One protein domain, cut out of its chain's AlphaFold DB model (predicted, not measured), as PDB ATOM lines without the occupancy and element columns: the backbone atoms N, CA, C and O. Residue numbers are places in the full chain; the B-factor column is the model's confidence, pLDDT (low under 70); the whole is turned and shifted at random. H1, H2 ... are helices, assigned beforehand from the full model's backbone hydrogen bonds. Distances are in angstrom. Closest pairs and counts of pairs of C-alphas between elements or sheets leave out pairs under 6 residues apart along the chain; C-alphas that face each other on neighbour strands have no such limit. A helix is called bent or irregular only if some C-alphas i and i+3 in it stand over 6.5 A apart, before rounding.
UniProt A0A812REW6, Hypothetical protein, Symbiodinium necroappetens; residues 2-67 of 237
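AT A GLANCE: This is residues 2 to 67 of the 237 residues of the protein "Hypothetical protein" of Symbiodinium necroappetens (UniProt A0A812REW6). A long, slender helical hairpin: the long helix H3 makes one side of a rod, and the two shorter helices H1 and H2, one after the other, run back along part of it the opposite way. A loop of residues 23 to 37 forms one end of the rod, and residues 62 to 67 of H3 stick out at the other end. The printed part has 66 residues with three named helices, in the order H1, H2, H3, and no named strand; its class is all helix. The whole is loose, with a radius of gyration of the C-alphas of 15.3 A, and its C-alphas span 54 by 17 by 15 A along the three main axes.

IN THESE COORDINATES: H1 is residues 2 to 12, 15.6 A from first to last C-alpha, and begins with C-alpha 2 at (117.541, 133.746, 137.315). After a tight link of 2 residues comes H2, residues 15 to 22, 11.8 A long; it is irregular, with C-alphas 18 and 21 7.2 A apart. A long link of 15 residues, 23 to 37, leads to H3, residues 38 to 67, 46.8 A long. H3 begins with C-alpha 38 at (145.971, 123.720, 132.746) and ends with C-alpha 67 at (110.608, 149.181, 149.745). H3 is only just irregular, with C-alphas 39 and 42 6.6 A apart, and has a kink of 31 degrees near residue 45.

HOW THE PARTS SIT: H1 touches H3, which meets it with residues 47 to 58 alone; the closest C-alphas are those of Met 10 and Tyr 47, 5.8 A apart. H1 and H3 run opposite ways at a shallow tilt of 24 degrees. H2 touches H3, which meets it with residues 39 to 47 alone; the closest C-alphas are those of Pro 15 and Gly 40, 4.9 A apart. H2 and H3 form a helical hairpin and run opposite ways at a shallow tilt of 25 degrees. H1 and H2 are apart. In H1 every O i to N i+4 pair is within hydrogen-bond range; in H2 2 of 4 are, and in H3 17 of 26.

THE WHOLE: The outline is a rod, and its two C-alphas farthest apart are those of Asp 26, in the long link, and Ile 67, at 54.0 A. The first and last printed C-alphas, those of Leu 2 and Ile 67, are 21.0 A apart. Residues 62 to 67, which belong to H3, stand free. The printed part has no cut. The mean pLDDT of the printed part is 84.8, and the model's confidence is under 70 at residues 25 to 26 and 28 to 30, in the long link between H2 and H3.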
ATOM      1  N   LEU A   2     116.384 133.567 138.207       84.94
ATOM      2  CA  LEU A   2     117.541 133.746 137.315       84.94
ATOM      3  C   LEU A   2     118.891 133.739 138.062       84.94
ATOM      4  O   LEU A   2     119.808 133.040 137.650       84.94
ATOM      5  N   LEU A   3     118.981 134.411 139.217       86.81
ATOM      6  CA  LEU A   3     120.175 134.365 140.076       86.81
ATOM      7  C   LEU A   3     120.499 132.941 140.566       86.81
ATOM      8  O   LEU A   3     121.660 132.559 140.591       86.81
ATOM      9  N   LEU A   4     119.483 132.132 140.885       89.38
ATOM     10  CA  LEU A   4     119.681 130.736 141.285       89.38
ATOM     11  C   LEU A   4     120.341 129.930 140.158       89.38
ATOM     12  O   LEU A   4     121.309 129.223 140.403       89.38
ATOM     13  N   TRP A   5     119.860 130.081 138.921       90.88
ATOM     14  CA  TRP A   5     120.471 129.433 137.759       90.88
ATOM     15  C   TRP A   5     121.910 129.896 137.526       90.88
ATOM     16  O   TRP A   5     122.777 129.059 137.296       90.88
ATOM     17  N   MET A   6     122.187 131.198 137.647       87.12
ATOM     18  CA  MET A   6     123.551 131.727 137.521       87.12
ATOM     19  C   MET A   6     124.493 131.166 138.594       87.12
ATOM     20  O   MET A   6     125.628 130.820 138.280       87.12
ATOM     21  N   LEU A   7     124.018 131.005 139.834       89.50
ATOM     22  CA  LEU A   7     124.790 130.375 140.908       89.50
ATOM     23  C   LEU A   7     125.030 128.882 140.652       89.50
ATOM     24  O   LEU A   7     126.132 128.401 140.889       89.50
ATOM     25  N   ILE A   8     124.046 128.157 140.113       91.25
ATOM     26  CA  ILE A   8     124.220 126.747 139.730       91.25
ATOM     27  C   ILE A   8     125.288 126.617 138.636       91.25
ATOM     28  O   ILE A   8     126.189 125.790 138.767       91.25
ATOM     29  N   PHE A   9     125.234 127.451 137.592       90.25
ATOM     30  CA  PHE A   9     126.266 127.467 136.550       90.25
ATOM     31  C   PHE A   9     127.643 127.824 137.113       90.25
ATOM     32  O   PHE A   9     128.625 127.179 136.757       90.25
ATOM     33  N   MET A  10     127.713 128.790 138.032       90.50
ATOM     34  CA  MET A  10     128.947 129.148 138.728       90.50
ATOM     35  C   MET A  10     129.528 127.951 139.497       90.50
ATOM     36  O   MET A  10     130.711 127.665 139.343       90.50
ATOM     37  N   CYS A  11     128.705 127.208 140.247       89.38
ATOM     38  CA  CYS A  11     129.147 126.024 140.992       89.38
ATOM     39  C   CYS A  11     129.615 124.878 140.081       89.38
ATOM     40  O   CYS A  11     130.580 124.198 140.416       89.38
ATOM     41  N   ILE A  12     128.963 124.655 138.933       90.75
ATOM     42  CA  ILE A  12     129.377 123.619 137.966       90.75
ATOM     43  C   ILE A  12     130.712 123.995 137.305       90.75
ATOM     44  O   ILE A  12     131.564 123.136 137.073       90.75
ATOM     45  N   GLN A  13     130.906 125.284 137.025       90.06
ATOM     46  CA  GLN A  13     132.097 125.798 136.355       90.06
ATOM     47  C   GLN A  13     133.228 126.175 137.319       90.06
ATOM     48  O   GLN A  13     134.198 126.808 136.899       90.06
ATOM     49  N   GLU A  14     133.120 125.814 138.600       90.31
ATOM     50  CA  GLU A  14     134.154 126.126 139.577       90.31
ATOM     51  C   GLU A  14     135.478 125.447 139.188       90.31
ATOM     52  O   GLU A  14     135.532 124.221 139.051       90.31
ATOM     53  N   PRO A  15     136.575 126.215 139.045       86.19
ATOM     54  CA  PRO A  15     137.857 125.682 138.585       86.19
ATOM     55  C   PRO A  15     138.445 124.653 139.558       86.19
ATOM     56  O   PRO A  15     139.236 123.810 139.147       86.19
ATOM     57  N   ILE A  16     138.024 124.681 140.828       86.88
ATOM     58  CA  ILE A  16     138.446 123.725 141.854       86.88
ATOM     59  C   ILE A  16     138.088 122.297 141.432       86.88
ATOM     60  O   ILE A  16     138.958 121.437 141.505       86.88
ATOM     61  N   TRP A  17     136.872 122.048 140.921       87.88
ATOM     62  CA  TRP A  17     136.431 120.705 140.505       87.88
ATOM     63  C   TRP A  17     137.296 120.124 139.390       87.88
ATOM     64  O   TRP A  17     137.621 118.938 139.402       87.88
ATOM     65  N   TRP A  18     137.709 120.978 138.459       84.81
ATOM     66  CA  TRP A  18     138.520 120.594 137.308       84.81
ATOM     67  C   TRP A  18     139.998 120.393 137.661       84.81
ATOM     68  O   TRP A  18     140.688 119.669 136.951       84.81
ATOM     69  N   CYS A  19     140.468 120.970 138.771       84.69
ATOM     70  CA  CYS A  19     141.838 120.805 139.261       84.69
ATOM     71  C   CYS A  19     142.004 119.692 140.319       84.69
ATOM     72  O   CYS A  19     143.135 119.414 140.716       84.69
ATOM     73  N   ILE A  20     140.925 119.023 140.757       84.94
ATOM     74  CA  ILE A  20     140.991 117.868 141.679       84.94
ATOM     75  C   ILE A  20     141.938 116.751 141.196       84.94
ATOM     76  O   ILE A  20     142.721 116.277 142.018       84.94
ATOM     77  N   PRO A  21     141.905 116.293 139.926       83.00
ATOM     78  CA  PRO A  21     142.750 115.172 139.508       83.00
ATOM     79  C   PRO A  21     144.254 115.498 139.500       83.00
ATOM     80  O   PRO A  21     145.067 114.586 139.637       83.00
ATOM     81  N   ASP A  22     144.633 116.777 139.419       77.50
ATOM     82  CA  ASP A  22     146.027 117.218 139.275       77.50
ATOM     83  C   ASP A  22     146.684 117.638 140.604       77.50
ATOM     84  O   ASP A  22     147.709 118.322 140.603       77.50
ATOM     85  N   THR A  23     146.145 117.220 141.757       72.50
ATOM     86  CA  THR A  23     146.606 117.642 143.101       72.50
ATOM     87  C   THR A  23     148.099 117.442 143.404       72.50
ATOM     88  O   THR A  23     148.610 118.089 144.315       72.50
ATOM     89  N   TYR A  24     148.802 116.573 142.668       70.94
ATOM     90  CA  TYR A  24     150.205 116.208 142.917       70.94
ATOM     91  C   TYR A  24     151.196 116.680 141.837       70.94
ATOM     92  O   TYR A  24     152.324 116.194 141.812       70.94
ATOM     93  N   GLY A  25     150.813 117.570 140.916       66.69
ATOM     94  CA  GLY A  25     151.741 118.001 139.860       66.69
ATOM     95  C   GLY A  25     152.756 119.067 140.299       66.69
ATOM     96  O   GLY A  25     152.479 119.884 141.173       66.69
ATOM     97  N   ASP A  26     153.917 119.082 139.635       67.75
ATOM     98  CA  ASP A  26     155.004 120.056 139.821       67.75
ATOM     99  C   ASP A  26     154.687 121.396 139.133       67.75
ATOM    100  O   ASP A  26     155.250 121.754 138.097       67.75
ATOM    101  N   TYR A  27     153.744 122.150 139.689       71.62
ATOM    102  CA  TYR A  27     153.432 123.505 139.235       71.62
ATOM    103  C   TYR A  27     153.252 124.454 140.428       71.62
ATOM    104  O   TYR A  27     152.835 124.028 141.510       71.62
ATOM    105  N   PRO A  28     153.602 125.749 140.282       65.62
ATOM    106  CA  PRO A  28     153.565 126.694 141.393       65.62
ATOM    107  C   PRO A  28     152.130 126.831 141.924       65.62
ATOM    108  O   PRO A  28     151.233 127.269 141.206       65.62
ATOM    109  N   GLY A  29     151.923 126.438 143.185       67.38
ATOM    110  CA  GLY A  29     150.608 126.398 143.840       67.38
ATOM    111  C   GLY A  29     150.036 124.993 144.075       67.38
ATOM    112  O   GLY A  29     148.909 124.889 144.553       67.38
ATOM    113  N   SER A  30     150.777 123.924 143.760       64.56
ATOM    114  CA  SER A  30     150.380 122.531 144.013       64.56
ATOM    115  C   SER A  30     149.943 122.307 145.470       64.56
ATOM    116  O   SER A  30     150.719 122.515 146.405       64.56
ATOM    117  N   GLY A  31     148.693 121.889 145.662       74.25
ATOM    118  CA  GLY A  31     148.068 121.677 146.964       74.25
ATOM    119  C   GLY A  31     146.572 121.384 146.823       74.25
ATOM    120  O   GLY A  31     145.995 121.530 145.743       74.25
ATOM    121  N   LEU A  32     145.929 120.971 147.919       70.44
ATOM    122  CA  LEU A  32     144.467 120.882 147.971       70.44
ATOM    123  C   LEU A  32     143.884 122.287 147.729       70.44
ATOM    124  O   LEU A  32     144.307 123.235 148.386       70.44
ATOM    125  N   PHE A  33     142.923 122.407 146.805       77.00
ATOM    126  CA  PHE A  33     142.306 123.670 146.349       77.00
ATOM    127  C   PHE A  33     143.166 124.560 145.438       77.00
ATOM    128  O   PHE A  33     143.016 125.783 145.443       77.00
ATOM    129  N   ASN A  34     144.038 123.977 144.613       80.31
ATOM    130  CA  ASN A  34     144.701 124.764 143.577       80.31
ATOM    131  C   ASN A  34     143.719 125.168 142.454       80.31
ATOM    132  O   ASN A  34     142.899 124.372 142.005       80.31
ATOM    133  N   THR A  35     143.836 126.408 141.978       77.56
ATOM    134  CA  THR A  35     143.085 126.961 140.835       77.56
ATOM    135  C   THR A  35     143.939 127.137 139.575       77.56
ATOM    136  O   THR A  35     143.434 127.581 138.546       77.56
ATOM    137  N   ALA A  36     145.242 126.857 139.658       78.25
ATOM    138  CA  ALA A  36     146.228 127.073 138.600       78.25
ATOM    139  C   ALA A  36     146.598 125.767 137.870       78.25
ATOM    140  O   ALA A  36     147.776 125.470 137.697       78.25
ATOM    141  N   CYS A  37     145.601 124.972 137.466       78.94
ATOM    142  CA  CYS A  37     145.807 123.811 136.594       78.94
ATOM    143  C   CYS A  37     145.505 124.161 135.126       78.94
ATOM    144  O   CYS A  37     144.658 125.012 134.840       78.94
ATOM    145  N   ALA A  38     146.162 123.479 134.181       81.75
ATOM    146  CA  ALA A  38     145.971 123.720 132.746       81.75
ATOM    147  C   ALA A  38     144.514 123.486 132.300       81.75
ATOM    148  O   ALA A  38     143.987 124.255 131.498       81.75
ATOM    149  N   ALA A  39     143.842 122.482 132.878       80.44
ATOM    150  CA  ALA A  39     142.427 122.210 132.630       80.44
ATOM    151  C   ALA A  39     141.508 123.331 133.155       80.44
ATOM    152  O   ALA A  39     140.523 123.682 132.513       80.44
ATOM    153  N   GLY A  40     141.846 123.949 134.291       79.44
ATOM    154  CA  GLY A  40     141.042 124.989 134.941       79.44
ATOM    155  C   GLY A  40     141.150 126.371 134.292       79.44
ATOM    156  O   GLY A  40     140.250 127.195 134.465       79.44
ATOM    157  N   GLN A  41     142.202 126.629 133.507       84.12
ATOM    158  CA  GLN A  41     142.443 127.928 132.866       84.12
ATOM    159  C   GLN A  41     141.280 128.343 131.945       84.12
ATOM    160  O   GLN A  41     140.832 129.486 132.002       84.12
ATOM    161  N   GLN A  42     140.739 127.405 131.156       85.69
ATOM    162  CA  GLN A  42     139.611 127.665 130.252       85.69
ATOM    163  C   GLN A  42     138.299 127.916 131.013       85.69
ATOM    164  O   GLN A  42     137.485 128.751 130.617       85.69
ATOM    165  N   HIS A  43     138.092 127.229 132.139       87.50
ATOM    166  CA  HIS A  43     136.894 127.404 132.963       87.50
ATOM    167  C   HIS A  43     136.927 128.702 133.778       87.50
ATOM    168  O   HIS A  43     135.871 129.250 134.088       87.50
ATOM    169  N   LYS A  44     138.119 129.241 134.066       88.19
ATOM    170  CA  LYS A  44     138.298 130.473 134.842       88.19
ATOM    171  C   LYS A  44     137.665 131.700 134.182       88.19
ATOM    172  O   LYS A  44     137.040 132.496 134.879       88.19
ATOM    173  N   GLU A  45     137.796 131.855 132.865       88.94
ATOM    174  CA  GLU A  45     137.205 132.990 132.133       88.94
ATOM    175  C   GLU A  45     135.676 132.928 132.138       88.94
ATOM    176  O   GLU A  45     135.001 133.914 132.441       88.94
ATOM    177  N   VAL A  46     135.130 131.738 131.880       89.88
ATOM    178  CA  VAL A  46     133.684 131.493 131.885       89.88
ATOM    179  C   VAL A  46     133.111 131.710 133.288       89.88
ATOM    180  O   VAL A  46     132.115 132.418 133.448       89.88
ATOM    181  N   TYR A  47     133.771 131.174 134.315       90.62
ATOM    182  CA  TYR A  47     133.414 131.392 135.716       90.62
ATOM    183  C   TYR A  47     133.429 132.882 136.084       90.62
ATOM    184  O   TYR A  47     132.479 133.372 136.695       90.62
ATOM    185  N   ALA A  48     134.466 133.627 135.683       92.00
ATOM    186  CA  ALA A  48     134.568 135.058 135.962       92.00
ATOM    187  C   ALA A  48     133.428 135.858 135.309       92.00
ATOM    188  O   ALA A  48     132.850 136.739 135.953       92.00
ATOM    189  N   ALA A  49     133.055 135.525 134.070       91.38
ATOM    190  CA  ALA A  49     131.931 136.158 133.382       91.38
ATOM    191  C   ALA A  49     130.595 135.897 134.102       91.38
ATOM    192  O   ALA A  49     129.845 136.840 134.373       91.38
ATOM    193  N   PHE A  50     130.316 134.642 134.476       91.81
ATOM    194  CA  PHE A  50     129.104 134.294 135.227       91.81
ATOM    195  C   PHE A  50     129.081 134.912 136.627       91.81
ATOM    196  O   PHE A  50     128.035 135.397 137.058       91.81
ATOM    197  N   SER A  51     130.222 134.958 137.316       92.44
ATOM    198  CA  SER A  51     130.343 135.601 138.626       92.44
ATOM    199  C   SER A  51     130.062 137.104 138.540       92.44
ATOM    200  O   SER A  51     129.283 137.631 139.335       92.44
ATOM    201  N   CYS A  52     130.602 137.788 137.525       93.69
ATOM    202  CA  CYS A  52     130.315 139.200 137.274       93.69
ATOM    203  C   CYS A  52     128.814 139.433 137.033       93.69
ATOM    204  O   CYS A  52     128.203 140.289 137.677       93.69
ATOM    205  N   ALA A  53     128.188 138.620 136.178       91.94
ATOM    206  CA  ALA A  53     126.752 138.706 135.915       91.94
ATOM    207  C   ALA A  53     125.907 138.432 137.173       91.94
ATOM    208  O   ALA A  53     124.944 139.152 137.441       91.94
ATOM    209  N   ALA A  54     126.276 137.430 137.976       93.00
ATOM    210  CA  ALA A  54     125.601 137.115 139.233       93.00
ATOM    211  C   ALA A  54     125.706 138.269 140.243       93.00
ATOM    212  O   ALA A  54     124.704 138.628 140.860       93.00
ATOM    213  N   MET A  55     126.881 138.895 140.363       93.19
ATOM    214  CA  MET A  55     127.078 140.065 141.222       93.19
ATOM    215  C   MET A  55     126.251 141.264 140.761       93.19
ATOM    216  O   MET A  55     125.631 141.928 141.589       93.19
ATOM    217  N   LEU A  56     126.164 141.515 139.451       93.00
ATOM    218  CA  LEU A  56     125.300 142.569 138.914       93.00
ATOM    219  C   LEU A  56     123.823 142.311 139.237       93.00
ATOM    220  O   LEU A  56     123.127 143.217 139.693       93.00
ATOM    221  N   LEU A  57     123.348 141.075 139.067       91.56
ATOM    222  CA  LEU A  57     121.975 140.696 139.421       91.56
ATOM    223  C   LEU A  57     121.708 140.829 140.920       91.56
ATOM    224  O   LEU A  57     120.622 141.249 141.314       91.56
ATOM    225  N   TYR A  58     122.691 140.497 141.754       91.88
ATOM    226  CA  TYR A  58     122.597 140.695 143.193       91.88
ATOM    227  C   TYR A  58     122.488 142.184 143.549       91.88
ATOM    228  O   TYR A  58     121.628 142.566 144.339       91.88
ATOM    229  N   CYS A  59     123.274 143.048 142.903       91.69
ATOM    230  CA  CYS A  59     123.144 144.499 143.051       91.69
ATOM    231  C   CYS A  59     121.763 145.013 142.611       91.69
ATOM    232  O   CYS A  59     121.218 145.909 143.253       91.69
ATOM    233  N   VAL A  60     121.167 144.435 141.565       89.69
ATOM    234  CA  VAL A  60     119.789 144.758 141.156       89.69
ATOM    235  C   VAL A  60     118.777 144.301 142.211       89.69
ATOM    236  O   VAL A  60     117.880 145.065 142.541       89.69
ATOM    237  N   LEU A  61     118.942 143.117 142.804       90.31
ATOM    238  CA  LEU A  61     118.084 142.635 143.901       90.31
ATOM    239  C   LEU A  61     118.158 143.523 145.147       90.31
ATOM    240  O   LEU A  61     117.162 143.690 145.844       90.31
ATOM    241  N   ILE A  62     119.307 144.144 145.420       90.31
ATOM    242  CA  ILE A  62     119.423 145.128 146.506       90.31
ATOM    243  C   ILE A  62     118.478 146.319 146.275       90.31
ATOM    244  O   ILE A  62     118.015 146.914 147.249       90.31
ATOM    245  N   LEU A  63     118.111 146.647 145.029       88.69
ATOM    246  CA  LEU A  63     117.120 147.694 144.759       88.69
ATOM    247  C   LEU A  63     115.729 147.344 145.308       88.69
ATOM    248  O   LEU A  63     114.981 148.266 145.629       88.69
ATOM    249  N   ASP A  64     115.392 146.069 145.514       86.81
ATOM    250  CA  ASP A  64     114.115 145.677 146.132       86.81
ATOM    251  C   ASP A  64     114.046 146.082 147.614       86.81
ATOM    252  O   ASP A  64     112.965 146.367 148.137       86.81
ATOM    253  N   LEU A  65     115.197 146.249 148.284       88.50
ATOM    254  CA  LEU A  65     115.255 146.821 149.636       88.50
ATOM    255  C   LEU A  65     114.810 148.291 149.673       88.50
ATOM    256  O   LEU A  65     114.530 148.821 150.752       88.50
ATOM    257  N   SER A  66     114.662 148.951 148.517       90.00
ATOM    258  CA  SER A  66     114.077 150.295 148.433       90.00
ATOM    259  C   SER A  66     112.672 150.377 149.033       90.00
ATOM    260  O   SER A  66     112.277 151.458 149.471       90.00
ATOM    261  N   ILE A  67     111.946 149.253 149.138       88.69
ATOM    262  CA  ILE A  67     110.608 149.181 149.745       88.69
ATOM    263  C   ILE A  67     110.567 149.663 151.205       88.69
ATOM    264  O   ILE A  67     109.518 150.088 151.691       88.69
TER     265      ILE A  67